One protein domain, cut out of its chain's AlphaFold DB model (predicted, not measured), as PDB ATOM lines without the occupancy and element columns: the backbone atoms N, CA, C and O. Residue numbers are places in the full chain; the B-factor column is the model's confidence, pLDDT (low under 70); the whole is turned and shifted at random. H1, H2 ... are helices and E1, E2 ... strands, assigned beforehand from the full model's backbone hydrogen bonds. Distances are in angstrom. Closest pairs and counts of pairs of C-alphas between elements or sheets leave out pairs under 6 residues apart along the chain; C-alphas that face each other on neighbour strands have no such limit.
ATOM      1  N   TYR A   3      15.735 -42.287  55.809       68.69
ATOM      2  CA  TYR A   3      16.089 -41.090  55.057       68.69
ATOM      3  C   TYR A   3      17.338 -41.363  54.237       68.69
ATOM      4  O   TYR A   3      18.346 -41.828  54.766       68.69
ATOM      5  N   VAL A   4      17.283 -41.041  52.951       73.56
ATOM      6  CA  VAL A   4      18.436 -41.079  52.057       73.56
ATOM      7  C   VAL A   4      18.812 -39.653  51.708       73.56
ATOM      8  O   VAL A   4      18.048 -38.948  51.048       73.56
ATOM      9  N   ILE A   5      20.000 -39.237  52.132       73.31
ATOM     10  CA  ILE A   5      20.574 -37.936  51.798       73.31
ATOM     11  C   ILE A   5      21.604 -38.139  50.695       73.31
ATOM     12  O   ILE A   5      22.655 -38.733  50.923       73.31
ATOM     13  N   ALA A   6      21.312 -37.634  49.502       75.81
ATOM     14  CA  ALA A   6      22.246 -37.586  48.389       75.81
ATOM     15  C   ALA A   6      22.910 -36.207  48.323       75.81
ATOM     16  O   ALA A   6      22.213 -35.199  48.230       75.81
ATOM     17  N   LYS A   7      24.239 -36.145  48.324       77.12
ATOM     18  CA  LYS A   7      25.013 -34.908  48.159       77.12
ATOM     19  C   LYS A   7      25.854 -34.998  46.899       77.12
ATOM     20  O   LYS A   7      26.418 -36.052  46.626       77.12
ATOM     21  N   ASN A   8      25.941 -33.903  46.154       80.06
ATOM     22  CA  ASN A   8      26.840 -33.766  45.014       80.06
ATOM     23  C   ASN A   8      27.666 -32.487  45.189       80.06
ATOM     24  O   ASN A   8      27.103 -31.394  45.280       80.06
ATOM     25  N   SER A   9      28.989 -32.624  45.260       82.56
ATOM     26  CA  SER A   9      29.899 -31.492  45.450       82.56
ATOM     27  C   SER A   9      29.994 -30.593  44.216       82.56
ATOM     28  O   SER A   9      30.177 -29.389  44.375       82.56
ATOM     29  N   GLU A  10      29.802 -31.148  43.014       78.88
ATOM     30  CA  GLU A  10      29.941 -30.446  41.729       78.88
ATOM     31  C   GLU A  10      28.964 -29.273  41.634       78.88
ATOM     32  O   GLU A  10      29.328 -28.161  41.268       78.88
ATOM     33  N   ASN A  11      27.713 -29.507  42.034       77.75
ATOM     34  CA  ASN A  11      26.653 -28.500  42.013       77.75
ATOM     35  C   ASN A  11      26.212 -28.056  43.415       77.75
ATOM     36  O   ASN A  11      25.233 -27.318  43.537       77.75
ATOM     37  N   LYS A  12      26.903 -28.524  44.464       75.31
ATOM     38  CA  LYS A  12      26.588 -28.285  45.883       75.31
ATOM     39  C   LYS A  12      25.134 -28.604  46.259       75.31
ATOM     40  O   LYS A  12      24.608 -28.055  47.227       75.31
ATOM     41  N   LYS A  13      24.459 -29.484  45.508       58.97
ATOM     42  CA  LYS A  13      23.062 -29.850  45.774       58.97
ATOM     43  C   LYS A  13      22.981 -31.004  46.760       58.97
ATOM     44  O   LYS A  13      23.735 -31.974  46.681       58.97
ATOM     45  N   THR A  14      21.996 -30.902  47.646       56.69
ATOM     46  CA  THR A  14      21.579 -31.974  48.548       56.69
ATOM     47  C   THR A  14      20.148 -32.364  48.209       56.69
ATOM     48  O   THR A  14      19.289 -31.496  48.070       56.69
ATOM     49  N   TYR A  15      19.891 -33.660  48.078       61.06
ATOM     50  CA  TYR A  15      18.562 -34.219  47.867       61.06
ATOM     51  C   TYR A  15      18.234 -35.171  49.004       61.06
ATOM     52  O   TYR A  15      19.065 -35.999  49.373       61.06
ATOM     53  N   VAL A  16      17.015 -35.080  49.521       63.25
ATOM     54  CA  VAL A  16      16.514 -35.971  50.564       63.25
ATOM     55  C   VAL A  16      15.375 -36.799  49.985       63.25
ATOM     56  O   VAL A  16      14.527 -36.285  49.257       63.25
ATOM     57  N   SER A  17      15.383 -38.100  50.245       58.00
ATOM     58  CA  SER A  17      14.311 -39.019  49.861       58.00
ATOM     59  C   SER A  17      13.930 -39.876  51.059       58.00
ATOM     60  O   SER A  17      14.799 -40.294  51.824       58.00
ATOM     61  N   THR A  18      12.635 -40.112  51.226       64.12
ATOM     62  CA  THR A  18      12.071 -40.866  52.345       64.12
ATOM     63  C   THR A  18      11.539 -42.205  51.861       64.12
ATOM     64  O   THR A  18      10.973 -42.309  50.774       64.12
ATOM     65  N   PHE A  19      11.732 -43.236  52.677       60.50
ATOM     66  CA  PHE A  19      11.293 -44.594  52.382       60.50
ATOM     67  C   PHE A  19      10.665 -45.220  53.623       60.50
ATOM     68  O   PHE A  19      11.159 -45.041  54.745       60.50
ATOM     69  N   LYS A  20       9.571 -45.958  53.422       61.12
ATOM     70  CA  LYS A  20       8.894 -46.678  54.507       61.12
ATOM     71  C   LYS A  20       9.688 -47.920  54.897       61.12
ATOM     72  O   LYS A  20       9.903 -48.149  56.086       61.12
ATOM     73  N   GLU A  21      10.201 -48.646  53.907       63.28
ATOM     74  CA  GLU A  21      10.937 -49.892  54.107       63.28
ATOM     75  C   GLU A  21      12.445 -49.730  53.865       63.28
ATOM     76  O   GLU A  21      12.881 -49.031  52.943       63.28
ATOM     77  N   LYS A  22      13.261 -50.432  54.667       67.38
ATOM     78  CA  LYS A  22      14.732 -50.444  54.535       67.38
ATOM     79  C   LYS A  22      15.141 -50.869  53.133       67.38
ATOM     80  O   LYS A  22      15.978 -50.231  52.501       67.38
ATOM     81  N   ARG A  23      14.527 -51.954  52.658       65.31
ATOM     82  CA  ARG A  23      14.843 -52.599  51.385       65.31
ATOM     83  C   ARG A  23      14.646 -51.650  50.207       65.31
ATOM     84  O   ARG A  23      15.479 -51.632  49.303       65.31
ATOM     85  N   GLU A  24      13.596 -50.833  50.237       67.62
ATOM     86  CA  GLU A  24      13.339 -49.809  49.219       67.62
ATOM     87  C   GLU A  24      14.407 -48.709  49.233       67.62
ATOM     88  O   GLU A  24      14.956 -48.374  48.181       67.62
ATOM     89  N   ALA A  25      14.753 -48.189  50.419       70.94
ATOM     90  CA  ALA A  25      15.790 -47.165  50.577       70.94
ATOM     91  C   ALA A  25      17.146 -47.650  50.049       70.94
ATOM     92  O   ALA A  25      17.825 -46.970  49.277       70.94
ATOM     93  N   VAL A  26      17.506 -48.870  50.439       73.25
ATOM     94  CA  VAL A  26      18.735 -49.552  50.041       73.25
ATOM     95  C   VAL A  26      18.763 -49.806  48.534       73.25
ATOM     96  O   VAL A  26      19.737 -49.447  47.871       73.25
ATOM     97  N   SER A  27      17.679 -50.339  47.965       67.94
ATOM     98  CA  SER A  27      17.566 -50.596  46.523       67.94
ATOM     99  C   SER A  27      17.671 -49.304  45.710       67.94
ATOM    100  O   SER A  27      18.285 -49.277  44.641       67.94
ATOM    101  N   ASN A  28      17.124 -48.201  46.231       76.50
ATOM    102  CA  ASN A  28      17.227 -46.888  45.604       76.50
ATOM    103  C   ASN A  28      18.673 -46.378  45.554       76.50
ATOM    104  O   ASN A  28      19.126 -45.933  44.493       76.50
ATOM    105  N   ILE A  29      19.399 -46.460  46.675       78.62
ATOM    106  CA  ILE A  29      20.820 -46.089  46.742       78.62
ATOM    107  C   ILE A  29      21.623 -46.951  45.772       78.62
ATOM    108  O   ILE A  29      22.341 -46.410  44.933       78.62
ATOM    109  N   ALA A  30      21.450 -48.273  45.833       73.06
ATOM    110  CA  ALA A  30      22.138 -49.240  44.986       73.06
ATOM    111  C   ALA A  30      21.960 -48.917  43.490       73.06
ATOM    112  O   ALA A  30      22.943 -48.795  42.745       73.06
ATOM    113  N   PHE A  31      20.715 -48.682  43.067       72.75
ATOM    114  CA  PHE A  31      20.382 -48.308  41.694       72.75
ATOM    115  C   PHE A  31      21.046 -46.991  41.265       72.75
ATOM    116  O   PHE A  31      21.683 -46.926  40.208       72.75
ATOM    117  N   ARG A  32      20.922 -45.934  42.079       77.88
ATOM    118  CA  ARG A  32      21.480 -44.603  41.769       77.88
ATOM    119  C   ARG A  32      23.001 -44.621  41.723       77.88
ATOM    120  O   ARG A  32      23.583 -44.053  40.798       77.88
ATOM    121  N   PHE A  33      23.617 -45.307  42.677       82.12
ATOM    122  CA  PHE A  33      25.053 -45.502  42.749       82.12
ATOM    123  C   PHE A  33      25.570 -46.179  41.475       82.12
ATOM    124  O   PHE A  33      26.410 -45.613  40.776       82.12
ATOM    125  N   LYS A  34      24.998 -47.335  41.104       78.31
ATOM    126  CA  LYS A  34      25.403 -48.093  39.907       78.31
ATOM    127  C   LYS A  34      25.222 -47.275  38.632       78.31
ATOM    128  O   LYS A  34      26.124 -47.212  37.797       78.31
ATOM    129  N   LYS A  35      24.079 -46.596  38.492       78.38
ATOM    130  CA  LYS A  35      23.798 -45.728  37.342       78.38
ATOM    131  C   LYS A  35      24.832 -44.607  37.215       78.38
ATOM    132  O   LYS A  35      25.315 -44.348  36.112       78.38
ATOM    133  N   LYS A  36      25.181 -43.944  38.322       83.88
ATOM    134  CA  LYS A  36      26.143 -42.837  38.301       83.88
ATOM    135  C   LYS A  36      27.570 -43.327  38.070       83.88
ATOM    136  O   LYS A  36      28.253 -42.736  37.242       83.88
ATOM    137  N   LEU A  37      27.983 -44.421  38.708       84.62
ATOM    138  CA  LEU A  37      29.295 -45.034  38.487       84.62
ATOM    139  C   LEU A  37      29.502 -45.401  37.010       84.62
ATOM    140  O   LEU A  37      30.513 -45.032  36.415       84.62
ATOM    141  N   ASN A  38      28.508 -46.040  36.387       83.69
ATOM    142  CA  ASN A  38      28.557 -46.384  34.964       83.69
ATOM    143  C   ASN A  38      28.669 -45.140  34.070       83.69
ATOM    144  O   ASN A  38      29.440 -45.135  33.112       83.69
ATOM    145  N   SER A  39      27.923 -44.079  34.392       84.06
ATOM    146  CA  SER A  39      27.996 -42.807  33.665       84.06
ATOM    147  C   SER A  39      29.383 -42.169  33.767       84.06
ATOM    148  O   SER A  39      29.909 -41.737  32.748       84.06
ATOM    149  N   LEU A  40      29.991 -42.146  34.957       86.31
ATOM    150  CA  LEU A  40      31.322 -41.565  35.165       86.31
ATOM    151  C   LEU A  40      32.408 -42.358  34.420       86.31
ATOM    152  O   LEU A  40      33.232 -41.770  33.729       86.31
ATOM    153  N   ASN A  41      32.351 -43.692  34.474       82.19
ATOM    154  CA  ASN A  41      33.303 -44.565  33.778       82.19
ATOM    155  C   ASN A  41      33.192 -44.504  32.242       82.19
ATOM    156  O   ASN A  41      34.143 -44.850  31.538       82.19
ATOM    157  N   SER A  42      32.040 -44.074  31.718       82.75
ATOM    158  CA  SER A  42      31.811 -43.919  30.275       82.75
ATOM    159  C   SER A  42      32.328 -42.578  29.732       82.75
ATOM    160  O   SER A  42      32.675 -42.489  28.556       82.75
ATOM    161  N   SER A  43      32.440 -41.547  30.575       76.75
ATOM    162  CA  SER A  43      32.841 -40.182  30.195       76.75
ATOM    163  C   SER A  43      34.348 -39.937  30.363       76.75
ATOM    164  O   SER A  43      34.773 -39.051  31.097       76.75
ATOM    165  N   LYS A  44      35.178 -40.721  29.661       70.56
ATOM    166  CA  LYS A  44      36.648 -40.744  29.849       70.56
ATOM    167  C   LYS A  44      37.404 -39.466  29.451       70.56
ATOM    168  O   LYS A  44      38.564 -39.325  29.826       70.56
ATOM    169  N   HIS A  45      36.799 -38.569  28.669       69.38
ATOM    170  CA  HIS A  45      37.459 -37.324  28.251       69.38
ATOM    171  C   HIS A  45      37.499 -36.279  29.377       69.38
ATOM    172  O   HIS A  45      38.552 -35.687  29.614       69.38
ATOM    173  N   ASP A  46      36.403 -36.128  30.123       82.88
ATOM    174  CA  ASP A  46      36.255 -35.088  31.152       82.88
ATOM    175  C   ASP A  46      36.496 -35.594  32.579       82.88
ATOM    176  O   ASP A  46      36.603 -34.795  33.509       82.88
ATOM    177  N   ILE A  47      36.568 -36.916  32.773       86.94
ATOM    178  CA  ILE A  47      36.552 -37.544  34.098       86.94
ATOM    179  C   ILE A  47      37.738 -38.494  34.266       86.94
ATOM    180  O   ILE A  47      37.998 -39.341  33.407       86.94
ATOM    181  N   LYS A  48      38.441 -38.375  35.396       88.31
ATOM    182  CA  LYS A  48      39.564 -39.244  35.798       88.31
ATOM    183  C   LYS A  48      39.424 -39.717  37.249       88.31
ATOM    184  O   LYS A  48      38.580 -39.221  37.988       88.31
ATOM    185  N   ASN A  49      40.257 -40.687  37.639       88.00
ATOM    186  CA  ASN A  49      40.458 -41.134  39.027       88.00
ATOM    187  C   ASN A  49      39.153 -41.408  39.796       88.00
ATOM    188  O   ASN A  49      38.941 -40.900  40.900       88.00
ATOM    189  N   VAL A  50      38.264 -42.186  39.169       88.44
ATOM    190  CA  VAL A  50      36.992 -42.604  39.764       88.44
ATOM    191  C   VAL A  50      37.264 -43.658  40.835       88.44
ATOM    192  O   VAL A  50      37.773 -44.736  40.543       88.44
ATOM    193  N   GLU A  51      36.886 -43.347  42.068       86.81
ATOM    194  CA  GLU A  51      37.075 -44.183  43.248       86.81
ATOM    195  C   GLU A  51      35.764 -44.290  44.022       86.81
ATOM    196  O   GLU A  51      34.941 -43.373  44.024       86.81
ATOM    197  N   THR A  52      35.568 -45.405  44.715       84.56
ATOM    198  CA  THR A  52      34.376 -45.632  45.535       84.56
ATOM    199  C   THR A  52      34.784 -45.879  46.976       84.56
ATOM    200  O   THR A  52      35.717 -46.639  47.218       84.56
ATOM    201  N   CYS A  53      34.081 -45.264  47.918       80.81
ATOM    202  CA  CYS A  53      34.310 -45.409  49.351       80.81
ATOM    203  C   CYS A  53      32.986 -45.746  50.039       80.81
ATOM    204  O   CYS A  53      31.948 -45.153  49.727       80.81
ATOM    205  N   TRP A  54      33.040 -46.703  50.958       75.31
ATOM    206  CA  TRP A  54      31.893 -47.257  51.663       75.31
ATOM    207  C   TRP A  54      32.253 -47.377  53.140       75.31
ATOM    208  O   TRP A  54      33.376 -47.748  53.459       75.31
ATOM    209  N   ASP A  55      31.301 -47.100  54.029       65.38
ATOM    210  CA  ASP A  55      31.481 -47.325  55.472       65.38
ATOM    211  C   ASP A  55      31.450 -48.829  55.854       65.38
ATOM    212  O   ASP A  55      31.455 -49.167  57.036       65.38
ATOM    213  N   CYS A  56      31.332 -49.742  54.881       55.59
ATOM    214  CA  CYS A  56      31.285 -51.198  55.063       55.59
ATOM    215  C   CYS A  56      32.056 -51.863  53.912       55.59
ATOM    216  O   CYS A  56      31.836 -51.499  52.754       55.59
ATOM    217  N   ASP A  57      32.939 -52.813  54.223       46.75
ATOM    218  CA  ASP A  57      33.880 -53.399  53.258       46.75
ATOM    219  C   ASP A  57      33.253 -54.450  52.313       46.75
ATOM    220  O   ASP A  57      33.875 -54.807  51.312       46.75
ATOM    221  N   GLU A  58      32.014 -54.907  52.551       47.88
ATOM    222  CA  GLU A  58      31.381 -55.979  51.766       47.88
ATOM    223  C   GLU A  58      30.090 -55.548  51.039       47.88
ATOM    224  O   GLU A  58      29.267 -54.753  51.495       47.88
ATOM    225  N   ILE A  59      29.992 -55.999  49.788       49.41
ATOM    226  CA  ILE A  59      29.319 -55.323  48.676       49.41
ATOM    227  C   ILE A  59      27.959 -55.963  48.392       49.41
ATOM    228  O   ILE A  59      27.893 -57.146  48.087       49.41
ATOM    229  N   TYR A  60      26.907 -55.135  48.341       46.41
ATOM    230  CA  TYR A  60      25.598 -55.378  47.694       46.41
ATOM    231  C   TYR A  60      24.711 -56.526  48.231       46.41
ATOM    232  O   TYR A  60      23.496 -56.341  48.270       46.41
ATOM    233  N   GLU A  61      25.275 -57.658  48.647       45.28
ATOM    234  CA  GLU A  61      24.571 -58.846  49.158       45.28
ATOM    235  C   GLU A  61      24.168 -58.660  50.638       45.28
ATOM    236  O   GLU A  61      23.012 -58.874  50.995       45.28
ATOM    237  N   GLU A  62      25.045 -58.112  51.492       45.50
ATOM    238  CA  GLU A  62      24.734 -57.858  52.918       45.50
ATOM    239  C   GLU A  62      23.626 -56.816  53.138       45.50
ATOM    240  O   GLU A  62      22.900 -56.834  54.134       45.50
ATOM    241  N   LEU A  63      23.454 -55.902  52.182       47.19
ATOM    242  CA  LEU A  63      22.388 -54.905  52.203       47.19
ATOM    243  C   LEU A  63      20.991 -55.531  52.021       47.19
ATOM    244  O   LEU A  63      19.992 -54.898  52.382       47.19
ATOM    245  N   LEU A  64      20.924 -56.751  51.478       45.34
ATOM    246  CA  LEU A  64      19.693 -57.500  51.240       45.34
ATOM    247  C   LEU A  64      19.448 -58.613  52.271       45.34
ATOM    248  O   LEU A  64      18.278 -58.939  52.468       45.34
ATOM    249  N   ASP A  65      20.483 -59.141  52.939       40.88
ATOM    250  CA  ASP A  65      20.389 -60.454  53.606       40.88
ATOM    251  C   ASP A  65      20.665 -60.500  55.124       40.88
ATOM    252  O   ASP A  65      20.831 -61.578  55.686       40.88
ATOM    253  N   GLN A  66      20.675 -59.371  55.848       39.31
ATOM    254  CA  GLN A  66      20.773 -59.421  57.318       39.31
ATOM    255  C   GLN A  66      19.672 -58.659  58.070       39.31
ATOM    256  O   GLN A  66      19.451 -57.451  57.898       39.31
ATOM    257  N   ASN A  67      19.030 -59.409  58.978       41.03
ATOM    258  CA  ASN A  67      18.351 -58.926  60.179       41.03
ATOM    259  C   ASN A  67      19.367 -58.165  61.037       41.03
ATOM    260  O   ASN A  67      20.065 -58.739  61.866       41.03
ATOM    261  N   TYR A  68      19.454 -56.855  60.826       44.16
ATOM    262  CA  TYR A  68      20.137 -55.968  61.758       44.16
ATOM    263  C   TYR A  68      19.171 -55.619  62.884       44.16
ATOM    264  O   TYR A  68      18.457 -54.617  62.809       44.16
ATOM    265  N   ASP A  69      19.166 -56.448  63.920       40.16
ATOM    266  CA  ASP A  69      18.790 -55.987  65.245       40.16
ATOM    267  C   ASP A  69      19.978 -55.207  65.811       40.16
ATOM    268  O   ASP A  69      21.069 -55.745  65.969       40.16
ATOM    269  N   GLN A  70      19.733 -53.932  66.119       44.06
ATOM    270  CA  GLN A  70      20.654 -52.985  66.755       44.06
ATOM    271  C   GLN A  70      21.790 -52.471  65.856       44.06
ATOM    272  O   GLN A  70      22.754 -53.173  65.598       44.06
ATOM    273  N   LEU A  71      21.711 -51.196  65.448       37.56
ATOM    274  CA  LEU A  71      22.853 -50.268  65.418       37.56
ATOM    275  C   LEU A  71      22.371 -48.844  65.101       37.56
ATOM    276  O   LEU A  71      21.719 -48.575  64.094       37.56
ATOM    277  N   SER A  72      22.735 -47.920  65.981       44.34
ATOM    278  CA  SER A  72      22.521 -46.474  65.915       44.34
ATOM    279  C   SER A  72      23.430 -45.771  64.899       44.34
ATOM    280  O   SER A  72      23.994 -44.724  65.210       44.34
ATOM    281  N   GLU A  73      23.644 -46.337  63.712       55.16
ATOM    282  CA  GLU A  73      24.685 -45.855  62.796       55.16
ATOM    283  C   GLU A  73      24.149 -45.526  61.410       55.16
ATOM    284  O   GLU A  73      23.668 -46.401  60.699       55.16
ATOM    285  N   SER A  74      24.299 -44.271  60.973       62.75
ATOM    286  CA  SER A  74      24.136 -43.920  59.560       62.75
ATOM    287  C   SER A  74      25.201 -44.619  58.716       62.75
ATOM    288  O   SER A  74      26.373 -44.563  59.083       62.75
ATOM    289  N   LYS A  75      24.830 -45.194  57.569       73.31
ATOM    290  CA  LYS A  75      25.796 -45.747  56.605       73.31
ATOM    291  C   LYS A  75      25.902 -44.836  55.387       73.31
ATOM    292  O   LYS A  75      24.882 -44.386  54.852       73.31
ATOM    293  N   LYS A  76      27.121 -44.544  54.943       81.81
ATOM    294  CA  LYS A  76      27.408 -43.670  53.805       81.81
ATOM    295  C   LYS A  76      28.178 -44.406  52.719       81.81
ATOM    296  O   LYS A  76      29.052 -45.229  52.967       81.81
ATOM    297  N   VAL A  77      27.840 -44.055  51.487       84.00
ATOM    298  CA  VAL A  77      28.468 -44.563  50.271       84.00
ATOM    299  C   VAL A  77      28.813 -43.376  49.385       84.00
ATOM    300  O   VAL A  77      28.040 -42.418  49.293       84.00
ATOM    301  N   LYS A  78      29.991 -43.383  48.770       87.56
ATOM    302  CA  LYS A  78      30.550 -42.222  48.075       87.56
ATOM    303  C   LYS A  78      31.277 -42.650  46.805       87.56
ATOM    304  O   LYS A  78      32.036 -43.610  46.820       87.56
ATOM    305  N   ILE A  79      31.076 -41.907  45.722       87.88
ATOM    306  CA  ILE A  79      31.920 -41.946  44.525       87.88
ATOM    307  C   ILE A  79      32.712 -40.648  44.498       87.88
ATOM    308  O   ILE A  79      32.123 -39.571  44.561       87.88
ATOM    309  N   MET A  80      34.027 -40.753  44.404       91.12
ATOM    310  CA  MET A  80      34.933 -39.630  44.218       91.12
ATOM    311  C   MET A  80      35.503 -39.689  42.807       91.12
ATOM    312  O   MET A  80      35.756 -40.774  42.292       91.12
ATOM    313  N   TYR A  81      35.672 -38.542  42.165       91.94
ATOM    314  CA  TYR A  81      36.202 -38.466  40.806       91.94
ATOM    315  C   TYR A  81      36.835 -37.105  40.554       91.94
ATOM    316  O   TYR A  81      36.498 -36.120  41.208       91.94
ATOM    317  N   ASP A  82      37.727 -37.046  39.580       91.25
ATOM    318  CA  ASP A  82      38.375 -35.816  39.150       91.25
ATOM    319  C   ASP A  82      37.660 -35.307  37.900       91.25
ATOM    320  O   ASP A  82      37.656 -35.982  36.868       91.25
ATOM    321  N   LEU A  83      37.040 -34.131  37.998       90.81
ATOM    322  CA  LEU A  83      36.319 -33.489  36.899       90.81
ATOM    323  C   LEU A  83      37.185 -32.400  36.267       90.81
ATOM    324  O   LEU A  83      37.727 -31.553  36.980       90.81
ATOM    325  N   PHE A  84      37.300 -32.409  34.941       88.31
ATOM    326  CA  PHE A  84      38.032 -31.384  34.209       88.31
ATOM    327  C   PHE A  84      37.291 -30.042  34.256       88.31
ATOM    328  O   PHE A  84      36.121 -29.941  33.887       88.31
ATOM    329  N   ASN A  85      37.986 -29.005  34.707       83.06
ATOM    330  CA  ASN A  85      37.539 -27.626  34.677       83.06
ATOM    331  C   ASN A  85      38.133 -26.939  33.445       83.06
ATOM    332  O   ASN A  85      39.336 -26.695  33.385       83.06
ATOM    333  N   TYR A  86      37.272 -26.590  32.494       82.06
ATOM    334  CA  TYR A  86      37.662 -25.926  31.252       82.06
ATOM    335  C   TYR A  86      38.164 -24.487  31.445       82.06
ATOM    336  O   TYR A  86      38.973 -24.030  30.649       82.06
ATOM    337  N   GLU A  87      37.731 -23.773  32.490       82.38
ATOM    338  CA  GLU A  87      38.175 -22.391  32.741       82.38
ATOM    339  C   GLU A  87      39.597 -22.332  33.305       82.38
ATOM    340  O   GLU A  87      40.337 -21.386  33.050       82.38
ATOM    341  N   GLN A  88      39.968 -23.339  34.097       81.00
ATOM    342  CA  GLN A  88      41.262 -23.413  34.776       81.00
ATOM    343  C   GLN A  88      42.198 -24.459  34.155       81.00
ATOM    344  O   GLN A  88      43.274 -24.681  34.701       81.00
ATOM    345  N   GLU A  89      41.770 -25.137  33.083       85.75
ATOM    346  CA  GLU A  89      42.447 -26.265  32.416       85.75
ATOM    347  C   GLU A  89      43.038 -27.309  33.382       85.75
ATOM    348  O   GLU A  89      44.101 -27.894  33.166       85.75
ATOM    349  N   THR A  90      42.345 -27.550  34.491       87.00
ATOM    350  CA  THR A  90      42.811 -28.400  35.594       87.00
ATOM    351  C   THR A  90      41.703 -29.327  36.062       87.00
ATOM    352  O   THR A  90      40.532 -29.127  35.760       87.00
ATOM    353  N   TYR A  91      42.063 -30.376  36.797       85.50
ATOM    354  CA  TYR A  91      41.091 -31.288  37.392       85.50
ATOM    355  C   TYR A  91      40.771 -30.871  38.827       85.50
ATOM    356  O   TYR A  91      41.676 -30.642  39.629       85.50
ATOM    357  N   ALA A  92      39.483 -30.823  39.159       87.56
ATOM    358  CA  ALA A  92      38.997 -30.588  40.510       87.56
ATOM    359  C   ALA A  92      38.384 -31.871  41.081       87.56
ATOM    360  O   ALA A  92      37.560 -32.518  40.429       87.56
ATOM    361  N   ARG A  93      38.756 -32.220  42.317       91.06
ATOM    362  CA  ARG A  93      38.199 -33.379  43.019       91.06
ATOM    363  C   ARG A  93      36.732 -33.128  43.356       91.06
ATOM    364  O   ARG A  93      36.409 -32.159  44.041       91.06
ATOM    365  N   GLN A  94      35.867 -34.018  42.896       91.00
ATOM    366  CA  GLN A  94      34.437 -34.015  43.159       91.00
ATOM    367  C   GLN A  94      34.012 -35.298  43.858       91.00
ATOM    368  O   GLN A  94      34.698 -36.325  43.830       91.00
ATOM    369  N   ASP A  95      32.840 -35.239  44.472       89.44
ATOM    370  CA  ASP A  95      32.174 -36.391  45.008       89.44
ATOM    371  C   ASP A  95      30.659 -36.337  44.958       89.44
ATOM    372  O   ASP A  95      30.015 -35.288  45.027       89.44
ATOM    373  N   ILE A  96      30.096 -37.538  44.883       85.94
ATOM    374  CA  ILE A  96      28.683 -37.781  45.090       85.94
ATOM    375  C   ILE A  96      28.563 -38.825  46.180       85.94
ATOM    376  O   ILE A  96      29.156 -39.899  46.085       85.94
ATOM    377  N   SER A  97      27.791 -38.519  47.215       84.19
ATOM    378  CA  SER A  97      27.540 -39.448  48.309       84.19
ATOM    379  C   SER A  97      26.060 -39.657  48.546       84.19
ATOM    380  O   SER A  97      25.252 -38.760  48.325       84.19
ATOM    381  N   TRP A  98      25.724 -40.847  49.025       85.44
ATOM    382  CA  TRP A  98      24.421 -41.193  49.560       85.44
ATOM    383  C   TRP A  98      24.615 -41.680  50.987       85.44
ATOM    384  O   TRP A  98      25.454 -42.536  51.246       85.44
ATOM    385  N   GLN A  99      23.855 -41.121  51.915       79.31
ATOM    386  CA  GLN A  99      23.855 -41.521  53.313       79.31
ATOM    387  C   GLN A  99      22.461 -42.010  53.665       79.31
ATOM    388  O   GLN A  99      21.495 -41.264  53.491       79.31
ATOM    389  N   ILE A 100      22.360 -43.246  54.147       75.12
ATOM    390  CA  ILE A 100      21.145 -43.722  54.794       75.12
ATOM    391  C   ILE A 100      21.236 -43.371  56.273       75.12
ATOM    392  O   ILE A 100      22.162 -43.771  56.979       75.12
ATOM    393  N   ILE A 101      20.282 -42.572  56.727       66.94
ATOM    394  CA  ILE A 101      20.101 -42.283  58.139       66.94
ATOM    395  C   ILE A 101      18.967 -43.170  58.616       66.94
ATOM    396  O   ILE A 101      17.818 -43.057  58.175       66.94
ATOM    397  N   PHE A 102      19.326 -44.059  59.531       62.53
ATOM    398  CA  PHE A 102      18.369 -44.727  60.383       62.53
ATOM    399  C   PHE A 102      17.955 -43.687  61.408       62.53
ATOM    400  O   PHE A 102      18.768 -43.263  62.231       62.53
ATOM    401  N   ALA A 103      16.697 -43.255  61.363       53.69
ATOM    402  CA  ALA A 103      16.092 -42.739  62.574       53.69
ATOM    403  C   ALA A 103      16.041 -43.941  63.516       53.69
ATOM    404  O   ALA A 103      15.119 -44.754  63.444       53.69
ATOM    405  N   ASN A 104      17.104 -44.122  64.303       42.56
ATOM    406  CA  ASN A 104      17.077 -45.044  65.412       42.56
ATOM    407  C   ASN A 104      15.863 -44.601  66.213       42.56
ATOM    408  O   ASN A 104      15.804 -43.452  66.657       42.56
ATOM    409  N   ARG A 105      14.843 -45.457  66.239       45.12
ATOM    410  CA  ARG A 105      13.590 -45.201  66.926       45.12
ATOM    411  C   ARG A 105      13.942 -45.118  68.408       45.12
ATOM    412  O   ARG A 105      13.922 -46.120  69.109       45.12
TER     413      ARG A 105
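This is residues 3 to 105 of the 317 residues of an uncharacterized protein of Anaerostipes hadrus (UniProt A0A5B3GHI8). A long, twisted sheet of five strands has one long helix, H1, lying along its strands on one face, while the other face is bare. A loop with the short helix H2 packs beside the first turns of H1, and the hairpin of E4 and E5 reaches to the opposite end of a rod of 50 by 24 by 18 A. The printed part has 103 residues with two named helices and five named strands, in the order E1, E2, H1, E3, H2, E4, E5; the sheet order is E2, E1, E5, E4, E3, antiparallel throughout. The class is mixed, helices and strands, in two layers, and the whole is only just compact, close to loose, with a radius of gyration of the C-alphas of 15.3 A.

E1, residues 3 to 8, and E2, residues 13 to 19, form a hairpin, with N 6 and O 15 2.8 A apart. On its other side, E1 is antiparallel to E5, residues 90 to 102, at 176 degrees, with N 5 and O 99 2.9 A apart. E5 and E4, residues 75 to 85, form the second hairpin, at 163 degrees, with N 79 and O 96 2.8 A apart. E4 is also the antiparallel neighbour of E3, residues 47 to 54, with N 51 and O 80 2.8 A apart. E2 and E3 are the edge strands. H1, residues 22 to 42, is on the sheet at a height of 8.8 A, over E1, E5 and, only just, with 3 of its C-alphas, E4. It runs along the strands, at 2 degrees to E5 on the local plane; their closest C-alphas, those of Ile 29 and Trp 98, are 6.7 A apart. H2, residues 62 to 65, is not on the sheet. H1 only just touches H2, with 3 pairs of C-alphas within 8 A, made by residues 23 to 26 of H1 alone; the closest are those of Val 26 and Leu 63, 6.8 A. In H1 every O i to N i+4 pair is within hydrogen-bond range; H2 is too short for such a pair.

E1 begins at C-alpha 3 (16.089, -41.090, 55.057), and E2 is 20.0 A long. H1 runs 30.4 A from C-alpha 22 (14.732, -50.444, 54.535). E3 measures 20.6 A and E4 30.8 A. E5, 38.5 A long, ends at C-alpha 102 (18.369, -44.727, 60.383).

The C-alphas farthest apart, those of Asp 69 and Glu 87, are 50.6 A from each other. The printed part has no cut and no long link. The mean pLDDT of the printed part is 71.3; 40 residues are under 70, among them 13 to 24 and 55 to 74.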